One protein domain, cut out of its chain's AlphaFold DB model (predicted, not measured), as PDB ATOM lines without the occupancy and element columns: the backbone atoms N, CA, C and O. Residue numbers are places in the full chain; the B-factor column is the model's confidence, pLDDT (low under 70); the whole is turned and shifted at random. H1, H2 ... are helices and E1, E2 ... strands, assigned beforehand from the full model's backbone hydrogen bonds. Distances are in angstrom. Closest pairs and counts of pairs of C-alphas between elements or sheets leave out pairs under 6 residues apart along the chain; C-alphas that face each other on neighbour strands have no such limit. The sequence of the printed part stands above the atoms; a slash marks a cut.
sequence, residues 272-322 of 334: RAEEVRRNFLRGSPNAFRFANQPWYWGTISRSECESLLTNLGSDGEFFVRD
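Overview. This is residues 272 to 322 of the 334 residues of an uncharacterized protein of Hymenolepis diminuta (UniProt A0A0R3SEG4). A short strand, E1, sits near the middle of a small elongated body, with H1 packed on it and H2 and H3 towards opposite ends of the long axis. After H3 the chain turns and folds back, and residues 320 to 321 run beside E1 as a short parallel pairing. The printed part has 51 residues, with three named helices and one named strand in the order H1, H2, E1, H3, and its class is mostly helix. It is compact, with a radius of gyration of the C-alphas of 10.2 A, and spans 28 by 18 by 18 A.

Arrangement. H3, residues 302 to 311, is the longest helix and touches no helix. E1, residues 296 to 298, is apart from H3 and pairs with no named strand. H1, residues 272 to 280, comes closest to E1 at the C-alphas of Arg 277 and Trp 297, 5.3 A apart. H1 and H3 are only just apart, their closest C-alphas being 8.3 A from each other. H2, residues 287 to 290, is apart from H1 and H3; its closest C-alphas with E1 are those of Phe 290 and Tyr 296, at 6.2 A. In H1 and H3 every O i to N i+4 pair is within hydrogen-bond range; H2 is too short for such a pair, and its one O i to N i+3 pair is within range.

Along the chain. H3 measures 14.3 A and ends at C-alpha 311, (186.553, 169.495, 161.950). H1 measures 13.2 A from C-alpha 272 at (184.202, 172.894, 150.823). E1 measures 6.0 A and begins at C-alpha 296, (183.969, 157.813, 148.715), and H2 measures 5.0 A.

Size, cuts and confidence. The two C-alphas farthest apart, of Phe 288 and Asp 315, are 28.6 A apart. The printed part has no cut. The links from H2 to E1 and E1 to H3 are tight, and that from H1 to H2 is short. Mean pLDDT of the printed part is 76.9; residues 272 to 273, 283 and 312 to 316 are under 70.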
ATOM      1  N   ARG A 272     182.759 172.882 150.532       64.50
ATOM      2  CA  ARG A 272     184.202 172.894 150.823       64.50
ATOM      3  C   ARG A 272     184.831 171.491 150.914       64.50
ATOM      4  O   ARG A 272     185.932 171.280 150.420       64.50
ATOM      5  N   ALA A 273     184.148 170.535 151.536       69.50
ATOM      6  CA  ALA A 273     184.529 169.124 151.588       69.50
ATOM      7  C   ALA A 273     184.470 168.449 150.204       69.50
ATOM      8  O   ALA A 273     185.373 167.686 149.884       69.50
ATOM      9  N   GLU A 274     183.493 168.767 149.344       75.56
ATOM     10  CA  GLU A 274     183.423 168.215 147.976       75.56
ATOM     11  C   GLU A 274     184.614 168.644 147.103       75.56
ATOM     12  O   GLU A 274     185.090 167.880 146.265       75.56
ATOM     13  N   GLU A 275     185.133 169.858 147.288       75.56
ATOM     14  CA  GLU A 275     186.365 170.304 146.629       75.56
ATOM     15  C   GLU A 275     187.586 169.488 147.076       75.56
ATOM     16  O   GLU A 275     188.341 168.997 146.235       75.56
ATOM     17  N   VAL A 276     187.722 169.254 148.383       77.81
ATOM     18  CA  VAL A 276     188.781 168.412 148.957       77.81
ATOM     19  C   VAL A 276     188.635 166.948 148.503       77.81
ATOM     20  O   VAL A 276     189.616 166.330 148.086       77.81
ATOM     21  N   ARG A 277     187.412 166.404 148.476       81.19
ATOM     22  CA  ARG A 277     187.108 165.052 147.979       81.19
ATOM     23  C   ARG A 277     187.499 164.894 146.510       81.19
ATOM     24  O   ARG A 277     188.172 163.930 146.153       81.19
ATOM     25  N   ARG A 278     187.168 165.874 145.658       79.81
ATOM     26  CA  ARG A 278     187.581 165.903 144.240       79.81
ATOM     27  C   ARG A 278     189.093 166.009 144.038       79.81
ATOM     28  O   ARG A 278     189.566 165.617 142.973       79.81
ATOM     29  N   ASN A 279     189.854 166.481 145.028       81.19
ATOM     30  CA  ASN A 279     191.313 166.416 144.996       81.19
ATOM     31  C   ASN A 279     191.816 164.980 145.246       81.19
ATOM     32  O   ASN A 279     192.511 164.422 144.399       81.19
ATOM     33  N   PHE A 280     191.398 164.339 146.343       80.31
ATOM     34  CA  PHE A 280     191.818 162.968 146.685       80.31
ATOM     35  C   PHE A 280     191.308 161.892 145.707       80.31
ATOM     36  O   PHE A 280     191.966 160.867 145.503       80.31
ATOM     37  N   LEU A 281     190.185 162.146 145.024       81.19
ATOM     38  CA  LEU A 281     189.705 161.318 143.914       81.19
ATOM     39  C   LEU A 281     190.697 161.232 142.744       81.19
ATOM     40  O   LEU A 281     190.732 160.202 142.079       81.19
ATOM     41  N   ARG A 282     191.511 162.264 142.471       77.00
ATOM     42  CA  ARG A 282     192.425 162.256 141.308       77.00
ATOM     43  C   ARG A 282     193.507 161.183 141.412       77.00
ATOM     44  O   ARG A 282     193.776 160.507 140.430       77.00
ATOM     45  N   GLY A 283     194.075 160.980 142.603       67.62
ATOM     46  CA  GLY A 283     195.105 159.962 142.842       67.62
ATOM     47  C   GLY A 283     194.566 158.539 143.058       67.62
ATOM     48  O   GLY A 283     195.353 157.621 143.337       67.62
ATOM     49  N   SER A 284     193.244 158.344 142.997       77.12
ATOM     50  CA  SER A 284     192.579 157.117 143.439       77.12
ATOM     51  C   SER A 284     192.393 156.082 142.325       77.12
ATOM     52  O   SER A 284     191.706 156.352 141.336       77.12
ATOM     53  N   PRO A 285     192.913 154.850 142.495       70.31
ATOM     54  CA  PRO A 285     192.740 153.786 141.515       70.31
ATOM     55  C   PRO A 285     191.300 153.257 141.432       70.31
ATOM     56  O   PRO A 285     191.004 152.552 140.476       70.31
ATOM     57  N   ASN A 286     190.398 153.580 142.372       74.19
ATOM     58  CA  ASN A 286     188.984 153.181 142.300       74.19
ATOM     59  C   ASN A 286     188.025 154.355 142.012       74.19
ATOM     60  O   ASN A 286     186.810 154.144 141.944       74.19
ATOM     61  N   ALA A 287     188.535 155.567 141.756       76.94
ATOM     62  CA  ALA A 287     187.723 156.724 141.367       76.94
ATOM     63  C   ALA A 287     186.789 156.427 140.182       76.94
ATOM     64  O   ALA A 287     185.634 156.843 140.189       76.94
ATOM     65  N   PHE A 288     187.230 155.624 139.206       73.94
ATOM     66  CA  PHE A 288     186.405 155.246 138.053       73.94
ATOM     67  C   PHE A 288     185.140 154.440 138.416       73.94
ATOM     68  O   PHE A 288     184.190 154.430 137.637       73.94
ATOM     69  N   ARG A 289     185.099 153.783 139.588       75.12
ATOM     70  CA  ARG A 289     183.897 153.101 140.105       75.12
ATOM     71  C   ARG A 289     183.088 153.976 141.068       75.12
ATOM     72  O   ARG A 289     181.876 153.796 141.169       75.12
ATOM     73  N   PHE A 290     183.742 154.891 141.789       79.31
ATOM     74  CA  PHE A 290     183.171 155.515 142.991       79.31
ATOM     75  C   PHE A 290     183.248 157.055 143.054       79.31
ATOM     76  O   PHE A 290     182.792 157.629 144.036       79.31
ATOM     77  N   ALA A 291     183.744 157.771 142.038       74.06
ATOM     78  CA  ALA A 291     183.833 159.243 142.072       74.06
ATOM     79  C   ALA A 291     182.479 159.940 142.316       74.06
ATOM     80  O   ALA A 291     182.409 160.927 143.051       74.06
ATOM     81  N   ASN A 292     181.395 159.372 141.777       78.31
ATOM     82  CA  ASN A 292     180.025 159.865 141.953       78.31
ATOM     83  C   ASN A 292     179.398 159.484 143.314       78.31
ATOM     84  O   ASN A 292     178.241 159.807 143.560       78.31
ATOM     85  N   GLN A 293     180.124 158.775 144.186       80.25
ATOM     86  CA  GLN A 293     179.657 158.373 145.512       80.25
ATOM     87  C   GLN A 293     180.173 159.366 146.568       80.25
ATOM     88  O   GLN A 293     181.382 159.411 146.789       80.25
ATOM     89  N   PRO A 294     179.314 160.146 147.255       75.69
ATOM     90  CA  PRO A 294     179.768 161.191 148.181       75.69
ATOM     91  C   PRO A 294     180.499 160.626 149.409       75.69
ATOM     92  O   PRO A 294     181.393 161.268 149.949       75.69
ATOM     93  N   TRP A 295     180.179 159.392 149.808       79.75
ATOM     94  CA  TRP A 295     180.872 158.662 150.873       79.75
ATOM     95  C   TRP A 295     182.281 158.186 150.477       79.75
ATOM     96  O   TRP A 295     183.028 157.726 151.344       79.75
ATOM     97  N   TYR A 296     182.667 158.268 149.196       84.88
ATOM     98  CA  TYR A 296     183.969 157.813 148.715       84.88
ATOM     99  C   TYR A 296     184.948 158.967 148.490       84.88
ATOM    100  O   TYR A 296     184.694 159.883 147.703       84.88
ATOM    101  N   TRP A 297     186.098 158.871 149.154       84.69
ATOM    102  CA  TRP A 297     187.117 159.916 149.234       84.69
ATOM    103  C   TRP A 297     188.439 159.574 148.539       84.69
ATOM    104  O   TRP A 297     189.330 160.413 148.502       84.69
ATOM    105  N   GLY A 298     188.581 158.386 147.948       86.38
ATOM    106  CA  GLY A 298     189.792 158.031 147.205       86.38
ATOM    107  C   GLY A 298     191.042 157.909 148.084       86.38
ATOM    108  O   GLY A 298     190.984 157.352 149.185       86.38
ATOM    109  N   THR A 299     192.177 158.422 147.601       86.38
ATOM    110  CA  THR A 299     193.487 158.287 148.262       86.38
ATOM    111  C   THR A 299     193.697 159.391 149.299       86.38
ATOM    112  O   THR A 299     194.496 160.301 149.092       86.38
ATOM    113  N   ILE A 300     192.972 159.315 150.414       84.12
ATOM    114  CA  ILE A 300     193.156 160.181 151.588       84.12
ATOM    115  C   ILE A 300     193.863 159.416 152.716       84.12
ATOM    116  O   ILE A 300     193.522 158.258 152.989       84.12
ATOM    117  N   SER A 301     194.842 160.043 153.379       81.62
ATOM    118  CA  SER A 301     195.578 159.409 154.483       81.62
ATOM    119  C   SER A 301     194.729 159.245 155.748       81.62
ATOM    120  O   SER A 301     193.687 159.889 155.915       81.62
ATOM    121  N   ARG A 302     195.169 158.389 156.681       79.44
ATOM    122  CA  ARG A 302     194.457 158.206 157.959       79.44
ATOM    123  C   ARG A 302     194.309 159.515 158.745       79.44
ATOM    124  O   ARG A 302     193.223 159.789 159.245       79.44
ATOM    125  N   SER A 303     195.374 160.308 158.846       76.62
ATOM    126  CA  SER A 303     195.403 161.550 159.631       76.62
ATOM    127  C   SER A 303     194.592 162.680 158.994       76.62
ATOM    128  O   SER A 303     193.959 163.452 159.712       76.62
ATOM    129  N   GLU A 304     194.547 162.767 157.663       80.94
ATOM    130  CA  GLU A 304     193.650 163.698 156.965       80.94
ATOM    131  C   GLU A 304     192.182 163.294 157.151       80.94
ATOM    132  O   GLU A 304     191.354 164.141 157.475       80.94
ATOM    133  N   CYS A 305     191.863 162.002 157.027       82.12
ATOM    134  CA  CYS A 305     190.520 161.472 157.277       82.12
ATOM    135  C   CYS A 305     190.038 161.786 158.706       82.12
ATOM    136  O   CYS A 305     188.910 162.236 158.892       82.12
ATOM    137  N   GLU A 306     190.900 161.590 159.706       79.94
ATOM    138  CA  GLU A 306     190.630 161.899 161.117       79.94
ATOM    139  C   GLU A 306     190.417 163.410 161.327       79.94
ATOM    140  O   GLU A 306     189.430 163.820 161.935       79.94
ATOM    141  N   SER A 307     191.261 164.247 160.712       77.75
ATOM    142  CA  SER A 307     191.142 165.714 160.759       77.75
ATOM    143  C   SER A 307     189.849 166.235 160.118       77.75
ATOM    144  O   SER A 307     189.250 167.186 160.620       77.75
ATOM    145  N   LEU A 308     189.399 165.627 159.013       79.88
ATOM    146  CA  LEU A 308     188.136 165.983 158.364       79.88
ATOM    147  C   LEU A 308     186.931 165.554 159.207       79.88
ATOM    148  O   LEU A 308     186.032 166.366 159.399       79.88
ATOM    149  N   LEU A 309     186.929 164.338 159.764       79.00
ATOM    150  CA  LEU A 309     185.859 163.886 160.663       79.00
ATOM    151  C   LEU A 309     185.758 164.767 161.918       79.00
ATOM    152  O   LEU A 309     184.657 165.113 162.324       79.00
ATOM    153  N   THR A 310     186.884 165.193 162.502       74.44
ATOM    154  CA  THR A 310     186.891 166.060 163.696       74.44
ATOM    155  C   THR A 310     186.454 167.508 163.422       74.44
ATOM    156  O   THR A 310     185.892 168.142 164.309       74.44
ATOM    157  N   ASN A 311     186.727 168.059 162.232       71.12
ATOM    158  CA  ASN A 311     186.553 169.495 161.950       71.12
ATOM    159  C   ASN A 311     185.404 169.824 160.975       71.12
ATOM    160  O   ASN A 311     184.968 170.972 160.901       71.12
ATOM    161  N   LEU A 312     184.936 168.848 160.194       66.44
ATOM    162  CA  LEU A 312     183.844 168.995 159.221       66.44
ATOM    163  C   LEU A 312     182.776 167.896 159.336       66.44
ATOM    164  O   LEU A 312     181.705 168.069 158.755       66.44
ATOM    165  N   GLY A 313     183.065 166.796 160.036       65.38
ATOM    166  CA  GLY A 313     182.165 165.658 160.177       65.38
ATOM    167  C   GLY A 313     181.063 165.870 161.215       65.38
ATOM    168  O   GLY A 313     181.220 166.585 162.206       65.38
ATOM    169  N   SER A 314     179.939 165.208 160.973       68.94
ATOM    170  CA  SER A 314     178.811 165.057 161.889       68.94
ATOM    171  C   SER A 314     178.875 163.725 162.658       68.94
ATOM    172  O   SER A 314     179.602 162.806 162.278       68.94
ATOM    173  N   ASP A 315     178.142 163.606 163.771       62.38
ATOM    174  CA  ASP A 315     178.122 162.355 164.542       62.38
ATOM    175  C   ASP A 315     177.508 161.213 163.713       62.38
ATOM    176  O   ASP A 315     176.443 161.364 163.111       62.38
ATOM    177  N   GLY A 316     178.212 160.081 163.644       69.94
ATOM    178  CA  GLY A 316     177.884 158.968 162.746       69.94
ATOM    179  C   GLY A 316     178.333 159.128 161.283       69.94
ATOM    180  O   GLY A 316     178.066 158.233 160.478       69.94
ATOM    181  N   GLU A 317     179.021 160.211 160.910       70.06
ATOM    182  CA  GLU A 317     179.563 160.384 159.557       70.06
ATOM    183  C   GLU A 317     180.729 159.419 159.279       70.06
ATOM    184  O   GLU A 317     181.586 159.174 160.130       70.06
ATOM    185  N   PHE A 318     180.762 158.845 158.072       73.69
ATOM    186  CA  PHE A 318     181.742 157.830 157.686       73.69
ATOM    187  C   PHE A 318     182.287 158.078 156.279       73.69
ATOM    188  O   PHE A 318     181.552 158.442 155.360       73.69
ATOM    189  N   PHE A 319     183.581 157.809 156.094       78.31
ATOM    190  CA  PHE A 319     184.269 157.935 154.809       78.31
ATOM    191  C   PHE A 319     184.877 156.596 154.388       78.31
ATOM    192  O   PHE A 319     185.510 155.906 155.186       78.31
ATOM    193  N   VAL A 320     184.725 156.246 153.111       82.50
ATOM    194  CA  VAL A 320     185.427 155.121 152.483       82.50
ATOM    195  C   VAL A 320     186.583 155.672 151.658       82.50
ATOM    196  O   VAL A 320     186.411 156.580 150.845       82.50
ATOM    197  N   ARG A 321     187.767 155.104 151.862       86.12
ATOM    198  CA  ARG A 321     189.034 155.530 151.260       86.12
ATOM    199  C   ARG A 321     189.831 154.327 150.774       86.12
ATOM    200  O   ARG A 321     189.566 153.199 151.192       86.12
ATOM    201  N   ASP A 322     190.807 154.564 149.909       83.06
ATOM    202  CA  ASP A 322     191.756 153.529 149.508       83.06
ATOM    203  C   ASP A 322     192.649 153.115 150.694       83.06
ATOM    204  O   ASP A 322     192.986 153.923 151.560       83.06
TER     205      ASP A 322